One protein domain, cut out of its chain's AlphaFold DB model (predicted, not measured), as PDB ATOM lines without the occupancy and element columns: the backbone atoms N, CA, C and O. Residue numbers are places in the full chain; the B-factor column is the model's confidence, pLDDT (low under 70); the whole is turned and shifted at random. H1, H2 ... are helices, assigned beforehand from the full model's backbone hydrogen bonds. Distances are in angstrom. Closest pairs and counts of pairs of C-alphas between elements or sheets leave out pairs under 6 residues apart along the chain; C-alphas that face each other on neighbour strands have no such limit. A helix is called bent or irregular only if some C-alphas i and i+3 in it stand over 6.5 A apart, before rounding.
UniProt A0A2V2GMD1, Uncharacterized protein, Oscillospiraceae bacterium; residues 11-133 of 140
ATOM      1  N   GLU A  11     -23.269 -16.103   2.006       84.00
ATOM      2  CA  GLU A  11     -24.622 -15.905   1.488       84.00
ATOM      3  C   GLU A  11     -25.703 -15.755   2.570       84.00
ATOM      4  O   GLU A  11     -26.579 -14.905   2.430       84.00
ATOM      5  N   GLU A  12     -25.674 -16.554   3.640       83.38
ATOM      6  CA  GLU A  12     -26.664 -16.476   4.725       83.38
ATOM      7  C   GLU A  12     -26.522 -15.162   5.493       83.38
ATOM      8  O   GLU A  12     -27.523 -14.509   5.784       83.38
ATOM      9  N   MET A  13     -25.280 -14.731   5.735       83.44
ATOM     10  CA  MET A  13     -25.003 -13.458   6.399       83.44
ATOM     11  C   MET A  13     -25.472 -12.271   5.550       83.44
ATOM     12  O   MET A  13     -26.132 -11.370   6.063       83.44
ATOM     13  N   ILE A  14     -25.216 -12.298   4.239       87.69
ATOM     14  CA  ILE A  14     -25.707 -11.268   3.310       87.69
ATOM     15  C   ILE A  14     -27.244 -11.244   3.278       87.69
ATOM     16  O   ILE A  14     -27.835 -10.164   3.328       87.69
ATOM     17  N   ARG A  15     -27.910 -12.409   3.238       88.25
ATOM     18  CA  ARG A  15     -29.384 -12.497   3.252       88.25
ATOM     19  C   ARG A  15     -29.978 -11.939   4.540       88.25
ATOM     20  O   ARG A  15     -30.958 -11.200   4.477       88.25
ATOM     21  N   LEU A  16     -29.382 -12.258   5.687       88.19
ATOM     22  CA  LEU A  16     -29.821 -11.758   6.988       88.19
ATOM     23  C   LEU A  16     -29.676 -10.233   7.082       88.19
ATOM     24  O   LEU A  16     -30.625  -9.554   7.466       88.19
ATOM     25  N   ILE A  17     -28.520  -9.692   6.682       88.19
ATOM     26  CA  ILE A  17     -28.278  -8.241   6.664       88.19
ATOM     27  C   ILE A  17     -29.266  -7.553   5.717       88.19
ATOM     28  O   ILE A  17     -29.862  -6.543   6.083       88.19
ATOM     29  N   GLY A  18     -29.499  -8.118   4.529       89.88
ATOM     30  CA  GLY A  18     -30.489  -7.602   3.585       89.88
ATOM     31  C   GLY A  18     -31.899  -7.563   4.180       89.88
ATOM     32  O   GLY A  18     -32.566  -6.531   4.113       89.88
ATOM     33  N   ALA A  19     -32.336  -8.648   4.826       88.88
ATOM     34  CA  ALA A  19     -33.631  -8.706   5.503       88.88
ATOM     35  C   ALA A  19     -33.735  -7.679   6.645       88.88
ATOM     36  O   ALA A  19     -34.755  -7.001   6.769       88.88
ATOM     37  N   ALA A  20     -32.669  -7.510   7.432       89.25
ATOM     38  CA  ALA A  20     -32.610  -6.516   8.498       89.25
ATOM     39  C   ALA A  20     -32.700  -5.082   7.961       89.25
ATOM     40  O   ALA A  20     -33.465  -4.279   8.491       89.25
ATOM     41  N   MET A  21     -31.985  -4.760   6.878       90.88
ATOM     42  CA  MET A  21     -32.067  -3.439   6.248       90.88
ATOM     43  C   MET A  21     -33.476  -3.135   5.737       90.88
ATOM     44  O   MET A  21     -33.981  -2.036   5.958       90.88
ATOM     45  N   VAL A  22     -34.132  -4.111   5.102       92.44
ATOM     46  CA  VAL A  22     -35.524  -3.969   4.653       92.44
ATOM     47  C   VAL A  22     -36.453  -3.748   5.847       92.44
ATOM     48  O   VAL A  22     -37.259  -2.819   5.820       92.44
ATOM     49  N   ALA A  23     -36.310  -4.530   6.922       89.31
ATOM     50  CA  ALA A  23     -37.102  -4.351   8.136       89.31
ATOM     51  C   ALA A  23     -36.918  -2.948   8.736       89.31
ATOM     52  O   ALA A  23     -37.907  -2.296   9.069       89.31
ATOM     53  N   VAL A  24     -35.686  -2.434   8.800       89.56
ATOM     54  CA  VAL A  24     -35.396  -1.073   9.285       89.56
ATOM     55  C   VAL A  24     -36.046  -0.016   8.393       89.56
ATOM     56  O   VAL A  24     -36.685   0.899   8.909       89.56
ATOM     57  N   MET A  25     -35.954  -0.153   7.067       90.62
ATOM     58  CA  MET A  25     -36.619   0.764   6.135       90.62
ATOM     59  C   MET A  25     -38.139   0.784   6.345       90.62
ATOM     60  O   MET A  25     -38.710   1.864   6.492       90.62
ATOM     61  N   LEU A  26     -38.784  -0.387   6.443       88.62
ATOM     62  CA  LEU A  26     -40.217  -0.480   6.750       88.62
ATOM     63  C   LEU A  26     -40.547   0.180   8.089       88.62
ATOM     64  O   LEU A  26     -41.519   0.928   8.183       88.62
ATOM     65  N   THR A  27     -39.732  -0.080   9.110       88.50
ATOM     66  CA  THR A  27     -39.921   0.476  10.453       88.50
ATOM     67  C   THR A  27     -39.893   2.005  10.416       88.50
ATOM     68  O   THR A  27     -40.790   2.649  10.955       88.50
ATOM     69  N   VAL A  28     -38.923   2.602   9.716       89.81
ATOM     70  CA  VAL A  28     -38.815   4.063   9.564       89.81
ATOM     71  C   VAL A  28     -40.004   4.637   8.790       89.81
ATOM     72  O   VAL A  28     -40.573   5.639   9.219       89.81
ATOM     73  N   SER A  29     -40.420   4.004   7.690       90.12
ATOM     74  CA  SER A  29     -41.561   4.469   6.888       90.12
ATOM     75  C   SER A  29     -42.895   4.379   7.637       90.12
ATOM     76  O   SER A  29     -43.722   5.284   7.533       90.12
ATOM     77  N   LEU A  30     -43.114   3.311   8.410       89.50
ATOM     78  CA  LEU A  30     -44.360   3.081   9.151       89.50
ATOM     79  C   LEU A  30     -44.464   3.911  10.427       89.50
ATOM     80  O   LEU A  30     -45.576   4.143  10.899       89.50
ATOM     81  N   ARG A  31     -43.343   4.403  10.964       88.81
ATOM     82  CA  ARG A  31     -43.321   5.183  12.208       88.81
ATOM     83  C   ARG A  31     -44.215   6.425  12.159       88.81
ATOM     84  O   ARG A  31     -44.756   6.817  13.187       88.81
ATOM     85  N   ALA A  32     -44.392   7.017  10.976       88.31
ATOM     86  CA  ALA A  32     -45.254   8.181  10.771       88.31
ATOM     87  C   ALA A  32     -46.758   7.844  10.705       88.31
ATOM     88  O   ALA A  32     -47.577   8.720  10.965       88.31
ATOM     89  N   LEU A  33     -47.128   6.606  10.351       87.62
ATOM     90  CA  LEU A  33     -48.528   6.182  10.190       87.62
ATOM     91  C   LEU A  33     -49.043   5.387  11.398       87.62
ATOM     92  O   LEU A  33     -50.184   5.567  11.812       87.62
ATOM     93  N   ALA A  34     -48.218   4.491  11.937       89.56
ATOM     94  CA  ALA A  34     -48.569   3.580  13.020       89.56
ATOM     95  C   ALA A  34     -47.320   3.287  13.877       89.56
ATOM     96  O   ALA A  34     -46.643   2.275  13.660       89.56
ATOM     97  N   PRO A  35     -46.985   4.167  14.840       83.94
ATOM     98  CA  PRO A  35     -45.770   4.038  15.643       83.94
ATOM     99  C   PRO A  35     -45.715   2.722  16.433       83.94
ATOM    100  O   PRO A  35     -44.658   2.093  16.459       83.94
ATOM    101  N   ASP A  36     -46.842   2.239  16.964       85.94
ATOM    102  CA  ASP A  36     -46.901   0.973  17.712       85.94
ATOM    103  C   ASP A  36     -46.534  -0.239  16.841       85.94
ATOM    104  O   ASP A  36     -45.726  -1.086  17.224       85.94
ATOM    105  N   ILE A  37     -47.078  -0.295  15.620       86.56
ATOM    106  CA  ILE A  37     -46.789  -1.371  14.663       86.56
ATOM    107  C   ILE A  37     -45.335  -1.290  14.191       86.56
ATOM    108  O   ILE A  37     -44.677  -2.318  14.042       86.56
ATOM    109  N   SER A  38     -44.807  -0.077  13.996       86.62
ATOM    110  CA  SER A  38     -43.402   0.112  13.631       86.62
ATOM    111  C   SER A  38     -42.459  -0.437  14.708       86.62
ATOM    112  O   SER A  38     -41.530  -1.177  14.389       86.62
ATOM    113  N   ALA A  39     -42.743  -0.169  15.986       86.00
ATOM    114  CA  ALA A  39     -41.936  -0.649  17.101       86.00
ATOM    115  C   ALA A  39     -41.954  -2.185  17.194       86.00
ATOM    116  O   ALA A  39     -40.905  -2.807  17.346       86.00
ATOM    117  N   LEU A  40     -43.121  -2.810  16.995       87.75
ATOM    118  CA  LEU A  40     -43.272  -4.270  16.943       87.75
ATOM    119  C   LEU A  40     -42.455  -4.920  15.817       87.75
ATOM    120  O   LEU A  40     -41.826  -5.954  16.039       87.75
ATOM    121  N   ILE A  41     -42.433  -4.321  14.621       87.81
ATOM    122  CA  ILE A  41     -41.639  -4.827  13.489       87.81
ATOM    123  C   ILE A  41     -40.141  -4.727  13.796       87.81
ATOM    124  O   ILE A  41     -39.405  -5.690  13.570       87.81
ATOM    125  N   GLY A  42     -39.699  -3.591  14.346       87.81
ATOM    126  CA  GLY A  42     -38.310  -3.389  14.760       87.81
ATOM    127  C   GLY A  42     -37.870  -4.399  15.822       87.81
ATOM    128  O   GLY A  42     -36.850  -5.066  15.652       87.81
ATOM    129  N   ALA A  43     -38.684  -4.593  16.862       88.00
ATOM    130  CA  ALA A  43     -38.435  -5.576  17.912       88.00
ATOM    131  C   ALA A  43     -38.386  -7.011  17.365       88.00
ATOM    132  O   ALA A  43     -37.475  -7.767  17.699       88.00
ATOM    133  N   ALA A  44     -39.313  -7.387  16.479       88.12
ATOM    134  CA  ALA A  44     -39.312  -8.704  15.845       88.12
ATOM    135  C   ALA A  44     -38.038  -8.940  15.016       88.12
ATOM    136  O   ALA A  44     -37.434 -10.011  15.104       88.12
ATOM    137  N   ALA A  45     -37.593  -7.937  14.254       88.75
ATOM    138  CA  ALA A  45     -36.332  -8.002  13.520       88.75
ATOM    139  C   ALA A  45     -35.128  -8.136  14.470       88.75
ATOM    140  O   ALA A  45     -34.252  -8.968  14.229       88.75
ATOM    141  N   GLY A  46     -35.112  -7.384  15.574       86.75
ATOM    142  CA  GLY A  46     -34.085  -7.479  16.616       86.75
ATOM    143  C   GLY A  46     -34.007  -8.872  17.245       86.75
ATOM    144  O   GLY A  46     -32.926  -9.457  17.314       86.75
ATOM    145  N   VAL A  47     -35.149  -9.458  17.617       88.69
ATOM    146  CA  VAL A  47     -35.227 -10.822  18.174       88.69
ATOM    147  C   VAL A  47     -34.724 -11.867  17.177       88.69
ATOM    148  O   VAL A  47     -33.988 -12.778  17.561       88.69
ATOM    149  N   LEU A  48     -35.067 -11.738  15.892       87.62
ATOM    150  CA  LEU A  48     -34.580 -12.645  14.848       87.62
ATOM    151  C   LEU A  48     -33.058 -12.555  14.672       87.62
ATOM    152  O   LEU A  48     -32.388 -13.588  14.597       87.62
ATOM    153  N   LEU A  49     -32.501 -11.340  14.648       87.38
ATOM    154  CA  LEU A  49     -31.053 -11.118  14.567       87.38
ATOM    155  C   LEU A  49     -30.320 -11.692  15.781       87.38
ATOM    156  O   LEU A  49     -29.280 -12.333  15.630       87.38
ATOM    157  N   LEU A  50     -30.889 -11.520  16.972       86.69
ATOM    158  CA  LEU A  50     -30.365 -12.095  18.206       86.69
ATOM    159  C   LEU A  50     -30.349 -13.617  18.183       86.69
ATOM    160  O   LEU A  50     -29.321 -14.229  18.476       86.69
ATOM    161  N   GLY A  51     -31.464 -14.231  17.785       86.00
ATOM    162  CA  GLY A  51     -31.549 -15.681  17.626       86.00
ATOM    163  C   GLY A  51     -30.505 -16.205  16.639       86.00
ATOM    164  O   GLY A  51     -29.854 -17.217  16.904       86.00
ATOM    165  N   TYR A  52     -30.276 -15.482  15.541       86.06
ATOM    166  CA  TYR A  52     -29.251 -15.835  14.563       86.06
ATOM    167  C   TYR A  52     -27.822 -15.701  15.111       86.06
ATOM    168  O   TYR A  52     -26.991 -16.580  14.879       86.06
ATOM    169  N   ALA A  53     -27.529 -14.652  15.886       85.12
ATOM    170  CA  ALA A  53     -26.226 -14.485  16.530       85.12
ATOM    171  C   ALA A  53     -25.914 -15.644  17.493       85.12
ATOM    172  O   ALA A  53     -24.819 -16.211  17.455       85.12
ATOM    173  N   VAL A  54     -26.897 -16.061  18.300       84.44
ATOM    174  CA  VAL A  54     -26.771 -17.229  19.190       84.44
ATOM    175  C   VAL A  54     -26.576 -18.518  18.388       84.44
ATOM    176  O   VAL A  54     -25.741 -19.348  18.751       84.44
ATOM    177  N   TYR A  55     -27.303 -18.677  17.278       84.19
ATOM    178  CA  TYR A  55     -27.175 -19.835  16.393       84.19
ATOM    179  C   TYR A  55     -25.759 -19.977  15.816       84.19
ATOM    180  O   TYR A  55     -25.202 -21.074  15.846       84.19
ATOM    181  N   ILE A  56     -25.147 -18.877  15.359       83.94
ATOM    182  CA  ILE A  56     -23.760 -18.868  14.862       83.94
ATOM    183  C   ILE A  56     -22.756 -19.180  15.971       83.94
ATOM    184  O   ILE A  56     -21.765 -19.871  15.733       83.94
ATOM    185  N   LEU A  57     -22.985 -18.662  17.177       83.19
ATOM    186  CA  LEU A  57     -22.031 -18.800  18.274       83.19
ATOM    187  C   LEU A  57     -22.061 -20.203  18.904       83.19
ATOM    188  O   LEU A  57     -21.039 -20.687  19.384       83.19
ATOM    189  N   SER A  58     -23.210 -20.885  18.868       83.19
ATOM    190  CA  SER A  58     -23.406 -22.222  19.443       83.19
ATOM    191  C   SER A  58     -22.346 -23.269  19.043       83.19
ATOM    192  O   SER A  58     -21.783 -23.878  19.957       83.19
ATOM    193  N   PRO A  59     -22.022 -23.493  17.752       85.88
ATOM    194  CA  PRO A  59     -21.004 -24.471  17.362       85.88
ATOM    195  C   PRO A  59     -19.599 -24.082  17.836       85.88
ATOM    196  O   PRO A  59     -18.881 -24.944  18.335       85.88
ATOM    197  N   ALA A  60     -19.230 -22.799  17.770       85.00
ATOM    198  CA  ALA A  60     -17.928 -22.324  18.241       85.00
ATOM    199  C   ALA A  60     -17.748 -22.541  19.754       85.00
ATOM    200  O   ALA A  60     -16.675 -22.924  20.214       85.00
ATOM    201  N   LEU A  61     -18.817 -22.357  20.538       85.12
ATOM    202  CA  LEU A  61     -18.815 -22.679  21.968       85.12
ATOM    203  C   LEU A  61     -18.689 -24.187  22.231       85.12
ATOM    204  O   LEU A  61     -18.129 -24.574  23.255       85.12
ATOM    205  N   GLY A  62     -19.218 -25.026  21.336       84.19
ATOM    206  CA  GLY A  62     -19.060 -26.480  21.383       84.19
ATOM    207  C   GLY A  62     -17.615 -26.904  21.133       84.19
ATOM    208  O   GLY A  62     -17.031 -27.582  21.975       84.19
ATOM    209  N   GLU A  63     -17.011 -26.419  20.047       86.69
ATOM    210  CA  GLU A  63     -15.601 -26.685  19.728       86.69
ATOM    211  C   GLU A  63     -14.664 -26.190  20.833       86.69
ATOM    212  O   GLU A  63     -13.750 -26.900  21.240       86.69
ATOM    213  N   LEU A  64     -14.918 -24.998  21.386       85.44
ATOM    214  CA  LEU A  64     -14.122 -24.462  22.491       85.44
ATOM    215  C   LEU A  64     -14.161 -25.378  23.725       85.44
ATOM    216  O   LEU A  64     -13.154 -25.529  24.415       85.44
ATOM    217  N   ARG A  65     -15.308 -26.008  24.008       84.81
ATOM    218  CA  ARG A  65     -15.440 -26.975  25.109       84.81
ATOM    219  C   ARG A  65     -14.715 -28.281  24.822       84.81
ATOM    220  O   ARG A  65     -14.166 -28.860  25.756       84.81
ATOM    221  N   GLU A  66     -14.720 -28.748  23.577       86.25
ATOM    222  CA  GLU A  66     -13.967 -29.940  23.175       86.25
ATOM    223  C   GLU A  66     -12.453 -29.695  23.258       86.25
ATOM    224  O   GLU A  66     -11.734 -30.513  23.828       86.25
ATOM    225  N   LEU A  67     -11.977 -28.537  22.790       86.12
ATOM    226  CA  LEU A  67     -10.563 -28.148  22.836       86.12
ATOM    227  C   LEU A  67     -10.035 -27.946  24.258       86.12
ATOM    228  O   LEU A  67      -8.863 -28.205  24.517       86.12
ATOM    229  N   ALA A  68     -10.881 -27.477  25.177       82.75
ATOM    230  CA  ALA A  68     -10.488 -27.253  26.563       82.75
ATOM    231  C   ALA A  68     -10.183 -28.557  27.324       82.75
ATOM    232  O   ALA A  68      -9.491 -28.499  28.329       82.75
ATOM    233  N   GLY A  69     -10.663 -29.720  26.869       83.25
ATOM    234  CA  GLY A  69     -10.506 -30.992  27.586       83.25
ATOM    235  C   GLY A  69     -11.405 -31.113  28.828       83.25
ATOM    236  O   GLY A  69     -11.819 -30.117  29.428       83.25
ATOM    237  N   GLU A  70     -11.744 -32.347  29.224       81.31
ATOM    238  CA  GLU A  70     -12.732 -32.620  30.290       81.31
ATOM    239  C   GLU A  70     -12.373 -31.974  31.639       81.31
ATOM    240  O   GLU A  70     -13.246 -31.499  32.368       81.31
ATOM    241  N   GLU A  71     -11.079 -31.884  31.946       81.75
ATOM    242  CA  GLU A  71     -10.545 -31.296  33.178       81.75
ATOM    243  C   GLU A  71     -10.858 -29.796  33.331       81.75
ATOM    244  O   GLU A  71     -11.092 -29.323  34.447       81.75
ATOM    245  N   TRP A  72     -10.934 -29.051  32.222       82.25
ATOM    246  CA  TRP A  72     -11.253 -27.621  32.213       82.25
ATOM    247  C   TRP A  72     -12.743 -27.352  32.022       82.25
ATOM    248  O   TRP A  72     -13.220 -26.273  32.387       82.25
ATOM    249  N   GLN A  73     -13.521 -28.324  31.530       83.06
ATOM    250  CA  GLN A  73     -14.960 -28.147  31.312       83.06
ATOM    251  C   GLN A  73     -15.728 -27.801  32.592       83.06
ATOM    252  O   GLN A  73     -16.706 -27.049  32.516       83.06
ATOM    253  N   ARG A  74     -15.269 -28.272  33.762       83.19
ATOM    254  CA  ARG A  74     -15.847 -27.914  35.074       83.19
ATOM    255  C   ARG A  74     -15.770 -26.410  35.382       83.19
ATOM    256  O   ARG A  74     -16.647 -25.890  36.061       83.19
ATOM    257  N   TRP A  75     -14.753 -25.716  34.867       83.81
ATOM    258  CA  TRP A  75     -14.544 -24.274  35.056       83.81
ATOM    259  C   TRP A  75     -15.116 -23.468  33.894       83.81
ATOM    260  O   TRP A  75     -15.755 -22.438  34.096       83.81
ATOM    261  N   LEU A  76     -14.929 -23.963  32.671       87.94
ATOM    262  CA  LEU A  76     -15.337 -23.278  31.453       87.94
ATOM    263  C   LEU A  76     -16.860 -23.283  31.267       87.94
ATOM    264  O   LEU A  76     -17.429 -22.291  30.815       87.94
ATOM    265  N   THR A  77     -17.550 -24.364  31.645       88.19
ATOM    266  CA  THR A  77     -19.004 -24.480  31.437       88.19
ATOM    267  C   THR A  77     -19.805 -23.418  32.197       88.19
ATOM    268  O   THR A  77     -20.633 -22.768  31.554       88.19
ATOM    269  N   PRO A  78     -19.592 -23.189  33.511       91.62
ATOM    270  CA  PRO A  78     -20.285 -22.128  34.240       91.62
ATOM    271  C   PRO A  78     -19.969 -20.726  33.700       91.62
ATOM    272  O   PRO A  78     -20.881 -19.913  33.583       91.62
ATOM    273  N   VAL A  79     -18.716 -20.465  33.305       90.94
ATOM    274  CA  VAL A  79     -18.287 -19.174  32.732       90.94
ATOM    275  C   VAL A  79     -18.971 -18.899  31.392       90.94
ATOM    276  O   VAL A  79     -19.517 -17.820  31.175       90.94
ATOM    277  N   LEU A  80     -19.007 -19.885  30.491       90.44
ATOM    278  CA  LEU A  80     -19.714 -19.740  29.216       90.44
ATOM    279  C   LEU A  80     -21.229 -19.604  29.419       90.44
ATOM    280  O   LEU A  80     -21.884 -18.881  28.670       90.44
ATOM    281  N   ARG A  81     -21.797 -20.276  30.429       91.19
ATOM    282  CA  ARG A  81     -23.216 -20.133  30.783       91.19
ATOM    283  C   ARG A  81     -23.541 -18.733  31.288       91.19
ATOM    284  O   ARG A  81     -24.503 -18.152  30.801       91.19
ATOM    285  N   SER A  82     -22.759 -18.191  32.222       94.75
ATOM    286  CA  SER A  82     -23.003 -16.847  32.754       94.75
ATOM    287  C   SER A  82     -22.853 -15.775  31.675       94.75
ATOM    288  O   SER A  82     -23.689 -14.875  31.603       94.75
ATOM    289  N   LEU A  83     -21.870 -15.915  30.778       92.31
ATOM    290  CA  LEU A  83     -21.723 -15.042  29.611       92.31
ATOM    291  C   LEU A  83     -22.944 -15.122  28.683       92.31
ATOM    292  O   LEU A  83     -23.474 -14.092  28.275       92.31
ATOM    293  N   GLY A  84     -23.417 -16.335  28.384       91.62
ATOM    294  CA  GLY A  84     -24.609 -16.540  27.560       91.62
ATOM    295  C   GLY A  84     -25.861 -15.907  28.170       91.62
ATOM    296  O   GLY A  84     -26.591 -15.207  27.473       91.62
ATOM    297  N   ILE A  85     -26.075 -16.090  29.478       94.25
ATOM    298  CA  ILE A  85     -27.188 -15.466  30.208       94.25
ATOM    299  C   ILE A  85     -27.082 -13.938  30.143       94.25
ATOM    300  O   ILE A  85     -28.080 -13.282  29.866       94.25
ATOM    301  N   ALA A  86     -25.887 -13.371  30.341       94.62
ATOM    302  CA  ALA A  86     -25.677 -11.925  30.285       94.62
ATOM    303  C   ALA A  86     -26.049 -11.340  28.914       94.62
ATOM    304  O   ALA A  86     -26.752 -10.333  28.851       94.62
ATOM    305  N   VAL A  87     -25.621 -11.993  27.828       91.38
ATOM    306  CA  VAL A  87     -25.946 -11.569  26.459       91.38
ATOM    307  C   VAL A  87     -27.449 -11.674  26.205       91.38
ATOM    308  O   VAL A  87     -28.061 -10.700  25.783       91.38
ATOM    309  N   VAL A  88     -28.072 -12.817  26.505       91.94
ATOM    310  CA  VAL A  88     -29.510 -13.017  26.248       91.94
ATOM    311  C   VAL A  88     -30.369 -12.060  27.079       91.94
ATOM    312  O   VAL A  88     -31.301 -11.464  26.543       91.94
ATOM    313  N   ALA A  89     -30.051 -11.878  28.363       95.50
ATOM    314  CA  ALA A  89     -30.787 -10.970  29.237       95.50
ATOM    315  C   ALA A  89     -30.617  -9.505  28.815       95.50
ATOM    316  O   ALA A  89     -31.610  -8.787  28.738       95.50
ATOM    317  N   GLY A  90     -29.391  -9.069  28.500       94.00
ATOM    318  CA  GLY A  90     -29.131  -7.700  28.047       94.00
ATOM    319  C   GLY A  90     -29.872  -7.391  26.751       94.00
ATOM    320  O   GLY A  90     -30.630  -6.431  26.672       94.00
ATOM    321  N   CYS A  91     -29.762  -8.278  25.768       91.44
ATOM    322  CA  CYS A  91     -30.416  -8.072  24.491       91.44
ATOM    323  C   CYS A  91     -31.949  -8.180  24.569       91.44
ATOM    324  O   CYS A  91     -32.651  -7.433  23.893       91.44
ATOM    325  N   GLY A  92     -32.486  -9.070  25.410       91.94
ATOM    326  CA  GLY A  92     -33.922  -9.120  25.689       91.94
ATOM    327  C   GLY A  92     -34.428  -7.841  26.362       91.94
ATOM    328  O   GLY A  92     -35.492  -7.337  26.004       91.94
ATOM    329  N   ALA A  93     -33.651  -7.281  27.294       95.19
ATOM    330  CA  ALA A  93     -33.968  -6.010  27.932       95.19
ATOM    331  C   ALA A  93     -33.945  -4.847  26.931       95.19
ATOM    332  O   ALA A  93     -34.869  -4.038  26.935       95.19
ATOM    333  N   ASP A  94     -32.957  -4.795  26.036       92.62
ATOM    334  CA  ASP A  94     -32.862  -3.754  25.008       92.62
ATOM    335  C   ASP A  94     -34.054  -3.790  24.042       92.62
ATOM    336  O   ASP A  94     -34.657  -2.753  23.781       92.62
ATOM    337  N   VAL A  95     -34.502  -4.980  23.623       91.00
ATOM    338  CA  VAL A  95     -35.733  -5.118  22.821       91.00
ATOM    339  C   VAL A  95     -36.957  -4.582  23.577       91.00
ATOM    340  O   VAL A  95     -37.814  -3.923  22.989       91.00
ATOM    341  N   CYS A  96     -37.065  -4.833  24.885       92.19
ATOM    342  CA  CYS A  96     -38.147  -4.265  25.691       92.19
ATOM    343  C   CYS A  96     -38.049  -2.733  25.801       92.19
ATOM    344  O   CYS A  96     -39.084  -2.065  25.753       92.19
ATOM    345  N   ARG A  97     -36.842  -2.165  25.903       91.12
ATOM    346  CA  ARG A  97     -36.625  -0.705  25.905       91.12
ATOM    347  C   ARG A  97     -37.010  -0.066  24.580       91.12
ATOM    348  O   ARG A  97     -37.662   0.974  24.582       91.12
ATOM    349  N   ASP A  98     -36.700  -0.720  23.465       85.88
ATOM    350  CA  ASP A  98     -37.080  -0.256  22.127       85.88
ATOM    351  C   ASP A  98     -38.608  -0.176  21.945       85.88
ATOM    352  O   ASP A  98     -39.108   0.639  21.168       85.88
ATOM    353  N   LEU A  99     -39.362  -0.979  22.708       88.38
ATOM    354  CA  LEU A  99     -40.828  -0.951  22.784       88.38
ATOM    355  C   LEU A  99     -41.380   0.013  23.856       88.38
ATOM    356  O   LEU A  99     -42.590   0.046  24.089       88.38
ATOM    357  N   GLY A 100     -40.522   0.772  24.544       88.88
ATOM    358  CA  GLY A 100     -40.902   1.673  25.637       88.88
ATOM    359  C   GLY A 100     -41.280   0.966  26.946       88.88
ATOM    360  O   GLY A 100     -41.944   1.557  27.794       88.88
ATOM    361  N   GLN A 101     -40.896  -0.303  27.121       93.06
ATOM    362  CA  GLN A 101     -41.219  -1.133  28.289       93.06
ATOM    363  C   GLN A 101     -40.041  -1.217  29.280       93.06
ATOM    364  O   GLN A 101     -39.550  -2.304  29.595       93.06
ATOM    365  N   ASP A 102     -39.592  -0.074  29.810       95.06
ATOM    366  CA  ASP A 102     -38.428   0.010  30.716       95.06
ATOM    367  C   ASP A 102     -38.583  -0.796  32.018       95.06
ATOM    368  O   ASP A 102     -37.609  -1.351  32.538       95.06
ATOM    369  N   SER A 103     -39.804  -0.889  32.553       96.88
ATOM    370  CA  SER A 103     -40.088  -1.671  33.765       96.88
ATOM    371  C   SER A 103     -39.858  -3.166  33.534       96.88
ATOM    372  O   SER A 103     -39.251  -3.839  34.370       96.88
ATOM    373  N   VAL A 104     -40.277  -3.674  32.372       96.44
ATOM    374  CA  VAL A 104     -40.059  -5.064  31.954       96.44
ATOM    375  C   VAL A 104     -38.581  -5.302  31.658       96.44
ATOM    376  O   VAL A 104     -38.020  -6.280  32.148       96.44
ATOM    377  N   ALA A 105     -37.927  -4.384  30.939       96.81
ATOM    378  CA  ALA A 105     -36.494  -4.454  30.651       96.81
ATOM    379  C   ALA A 105     -35.651  -4.554  31.933       96.81
ATOM    380  O   ALA A 105     -34.800  -5.434  32.063       96.81
ATOM    381  N   SER A 106     -35.950  -3.710  32.925       98.00
ATOM    382  CA  SER A 106     -35.289  -3.742  34.235       98.00
ATOM    383  C   SER A 106     -35.530  -5.067  34.969       98.00
ATOM    384  O   SER A 106     -34.624  -5.598  35.612       98.00
ATOM    385  N   GLY A 107     -36.737  -5.632  34.846       97.88
ATOM    386  CA  GLY A 107     -37.069  -6.957  35.370       97.88
ATOM    387  C   GLY A 107     -36.245  -8.079  34.728       97.88
ATOM    388  O   GLY A 107     -35.731  -8.939  35.444       97.88
ATOM    389  N   ILE A 108     -36.059  -8.045  33.403       97.25
ATOM    390  CA  ILE A 108     -35.228  -9.012  32.663       97.25
ATOM    391  C   ILE A 108     -33.763  -8.920  33.105       97.25
ATOM    392  O   ILE A 108     -33.145  -9.945  33.394       97.25
ATOM    393  N   GLU A 109     -33.204  -7.713  33.214       97.12
ATOM    394  CA  GLU A 109     -31.822  -7.537  33.679       97.12
ATOM    395  C   GLU A 109     -31.619  -8.053  35.101       97.12
ATOM    396  O   GLU A 109     -30.598  -8.681  35.397       97.12
ATOM    397  N   LEU A 110     -32.579  -7.792  35.991       98.12
ATOM    398  CA  LEU A 110     -32.527  -8.282  37.362       98.12
ATOM    399  C   LEU A 110     -32.557  -9.814  37.399       98.12
ATOM    400  O   LEU A 110     -31.735 -10.421  38.087       98.12
ATOM    401  N   ALA A 111     -33.455 -10.436  36.629       97.69
ATOM    402  CA  ALA A 111     -33.544 -11.889  36.515       97.69
ATOM    403  C   ALA A 111     -32.244 -12.495  35.961       97.69
ATOM    404  O   ALA A 111     -31.718 -13.446  36.537       97.69
ATOM    405  N   GLY A 112     -31.667 -11.901  34.912       97.12
ATOM    406  CA  GLY A 112     -30.393 -12.344  34.341       97.12
ATOM    407  C   GLY A 112     -29.235 -12.256  35.338       97.12
ATOM    408  O   GLY A 112     -28.458 -13.199  35.476       97.12
ATOM    409  N   LYS A 113     -29.142 -11.159  36.099       97.06
ATOM    410  CA  LYS A 113     -28.134 -11.006  37.164       97.06
ATOM    411  C   LYS A 113     -28.317 -12.042  38.277       97.06
ATOM    412  O   LYS A 113     -27.325 -12.597  38.749       97.06
ATOM    413  N   ALA A 114     -29.558 -12.324  38.673       97.75
ATOM    414  CA  ALA A 114     -29.861 -13.345  39.673       97.75
ATOM    415  C   ALA A 114     -29.475 -14.755  39.191       97.75
ATOM    416  O   ALA A 114     -28.844 -15.507  39.935       97.75
ATOM    417  N   GLU A 115     -29.769 -15.096  37.933       97.06
ATOM    418  CA  GLU A 115     -29.347 -16.367  37.333       97.06
ATOM    419  C   GLU A 115     -27.823 -16.500  37.254       97.06
ATOM    420  O   GLU A 115     -27.274 -17.535  37.632       97.06
ATOM    421  N   ILE A 116     -27.117 -15.446  36.830       96.62
ATOM    422  CA  ILE A 116     -25.646 -15.433  36.821       96.62
ATOM    423  C   ILE A 116     -25.105 -15.702  38.229       96.62
ATOM    424  O   ILE A 116     -24.197 -16.517  38.393       96.62
ATOM    425  N   MET A 117     -25.679 -15.066  39.253       95.94
ATOM    426  CA  MET A 117     -25.275 -15.273  40.644       95.94
ATOM    427  C   MET A 117     -25.472 -16.731  41.089       95.94
ATOM    428  O   MET A 117     -24.603 -17.286  41.766       95.94
ATOM    429  N   LEU A 118     -26.558 -17.380  40.657       95.62
ATOM    430  CA  LEU A 118     -26.812 -18.797  40.926       95.62
ATOM    431  C   LEU A 118     -25.808 -19.714  40.209       95.62
ATOM    432  O   LEU A 118     -25.316 -20.672  40.805       95.62
ATOM    433  N   VAL A 119     -25.448 -19.404  38.960       94.62
ATOM    434  CA  VAL A 119     -24.424 -20.143  38.193       94.62
ATOM    435  C   VAL A 119     -23.030 -19.994  38.810       94.62
ATOM    436  O   VAL A 119     -22.222 -20.921  38.735       94.62
ATOM    437  N   CYS A 120     -22.738 -18.865  39.454       93.12
ATOM    438  CA  CYS A 120     -21.471 -18.640  40.150       93.12
ATOM    439  C   CYS A 120     -21.353 -19.414  41.472       93.12
ATOM    440  O   CYS A 120     -20.240 -19.641  41.945       93.12
ATOM    441  N   LEU A 121     -22.463 -19.851  42.069       92.50
ATOM    442  CA  LEU A 121     -22.460 -20.579  43.338       92.50
ATOM    443  C   LEU A 121     -21.575 -21.846  43.322       92.50
ATOM    444  O   LEU A 121     -20.702 -21.948  44.188       92.50
ATOM    445  N   PRO A 122     -21.695 -22.770  42.341       87.62
ATOM    446  CA  PRO A 122     -20.817 -23.939  42.251       87.62
ATOM    447  C   PRO A 122     -19.336 -23.582  42.033       87.62
ATOM    448  O   PRO A 122     -18.453 -24.250  42.570       87.62
ATOM    449  N   LEU A 123     -19.039 -22.509  41.290       89.00
ATOM    450  CA  LEU A 123     -17.662 -22.030  41.105       89.00
ATOM    451  C   LEU A 123     -17.043 -21.595  42.438       89.00
ATOM    452  O   LEU A 123     -15.902 -21.944  42.737       89.00
ATOM    453  N   ILE A 124     -17.804 -20.860  43.252       90.44
ATOM    454  CA  ILE A 124     -17.358 -20.405  44.573       90.44
ATOM    455  C   ILE A 124     -17.124 -21.605  45.497       90.44
ATOM    456  O   ILE A 124     -16.110 -21.641  46.194       90.44
ATOM    457  N   THR A 125     -18.012 -22.605  45.495       89.88
ATOM    458  CA  THR A 125     -17.840 -23.795  46.344       89.88
ATOM    459  C   THR A 125     -16.591 -24.597  45.984       89.88
ATOM    460  O   THR A 125     -15.877 -25.039  46.883       89.88
ATOM    461  N   GLU A 126     -16.287 -24.732  44.692       87.94
ATOM    462  CA  GLU A 126     -15.068 -25.398  44.216       87.94
ATOM    463  C   GLU A 126     -13.802 -24.601  44.542       87.94
ATOM    464  O   GLU A 126     -12.776 -25.164  44.922       87.94
ATOM    465  N   LEU A 127     -13.858 -23.274  44.445       89.38
ATOM    466  CA  LEU A 127     -12.734 -22.433  44.847       89.38
ATOM    467  C   LEU A 127     -12.446 -22.568  46.350       89.38
ATOM    468  O   LEU A 127     -11.289 -22.682  46.758       89.38
ATOM    469  N   LEU A 128     -13.492 -22.593  47.181       92.00
ATOM    470  CA  LEU A 128     -13.350 -22.777  48.626       92.00
ATOM    471  C   LEU A 128     -12.806 -24.165  48.986       92.00
ATOM    472  O   LEU A 128     -12.015 -24.273  49.926       92.00
ATOM    473  N   SER A 129     -13.214 -25.222  48.276       90.19
ATOM    474  CA  SER A 129     -12.717 -26.582  48.525       90.19
ATOM    475  C   SER A 129     -11.223 -26.696  48.205       90.19
ATOM    476  O   SER A 129     -10.467 -27.232  49.017       90.19
ATOM    477  N   LEU A 130     -10.781 -26.102  47.091       90.12
ATOM    478  CA  LEU A 130      -9.369 -26.015  46.710       90.12
ATOM    479  C   LEU A 130      -8.544 -25.186  47.694       90.12
ATOM    480  O   LEU A 130      -7.442 -25.580  48.063       90.12
ATOM    481  N   ALA A 131      -9.071 -24.054  48.162       91.62
ATOM    482  CA  ALA A 131      -8.384 -23.272  49.184       91.62
ATOM    483  C   ALA A 131      -8.175 -24.109  50.458       91.62
ATOM    484  O   ALA A 131      -7.068 -24.174  50.987       91.62
ATOM    485  N   ARG A 132      -9.213 -24.817  50.925       92.06
ATOM    486  CA  ARG A 132      -9.117 -25.680  52.115       92.06
ATOM    487  C   ARG A 132      -8.099 -26.805  51.950       92.06
ATOM    488  O   ARG A 132      -7.368 -27.065  52.902       92.06
ATOM    489  N   SER A 133      -8.028 -27.458  50.789       90.44
ATOM    490  CA  SER A 133      -7.060 -28.541  50.571       90.44
ATOM    491  C   SER A 133      -5.613 -28.045  50.615       90.44
ATOM    492  O   SER A 133      -4.762 -28.723  51.187       90.44
TER     493      SER A 133
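AT A GLANCE: This is residues 11 to 133 of the 140 residues of an uncharacterized protein of Oscillospiraceae bacterium (UniProt A0A2V2GMD1). Four long helices form a flat, single-layered zigzag, each folding back beside the one before, in the row H1, H2, H3, H4. H3 lies between H2 and the first arm of H4 and meets H2 near both of its own ends, H1 makes one edge of the row, and residues 127 to 133 of H4 stick out at one end. The printed part has 123 residues, with four named helices in the order H1 H2 H3 H4 and no named strand; the class is all helix. The whole is loose, with a radius of gyration of the C-alphas of 19.2 A, and spans 67 by 38 by 11 A.

HOW THE PARTS SIT: H1, residues 11 to 30, touches H2a, residues 35 to 56, opposite ways at a shallow tilt of 14 degrees; these two form a helical hairpin, and their closest C-alphas, of Thr 27 and Ser 38, are 4.7 A apart. H2, residues 35 to 67, was assigned as one helix by its hydrogen bonds but is bent: C-alphas 56 and 59 are 6.7 A apart, and its arms H2a and H2b, residues 59 to 67, stand at a shallow tilt of 29 degrees. H3, residues 70 to 98, touches H2b with residues 73 to 80 alone, closest at the C-alphas of Arg 65 and Gln 73, 6.3 A, and the two form a helical hairpin. H3 touches H2a with residues 91 to 98 alone, closest at the C-alphas of Ala 43 and Val 95, 5.6 A. H3 has a kink of 35 degrees near residue 77 and is only just irregular, with C-alphas 71 and 74 at 6.6 A. H4, residues 102 to 133, was also assigned as one helix by its hydrogen bonds but is bent: C-alphas 119 and 122 are 6.6 A apart, and its arms H4a, residues 102 to 119, and H4b, residues 122 to 133, stand at 30 degrees. H3 and H4a form a helical hairpin at a shallow tilt of 6 degrees, closest at the C-alphas of Ala 93 and Ala 105, 4.0 A. H4b is close to H3 but not clearly touching; H1 and H3 are apart. Every O i to N i+4 pair is within hydrogen-bond range in H1, H2a, H2b, H4a and H4b, and 21 of 25 in H3.

IN THESE COORDINATES: H1 begins at C-alpha 11, (-24.622, -15.905, 1.488), and is 28.4 A long. H2a measures 31.8 A, H3 41.3 A and H4a 25.7 A. H4b ends at C-alpha 133, (-7.060, -28.541, 50.571).

THE WHOLE: The two C-alphas farthest apart, of Leu 33 and Ser 133, are 67.5 A apart. The printed part has no cut, and its three links are tight. The mean pLDDT of the printed part is 89.6, and no printed residue is under 70.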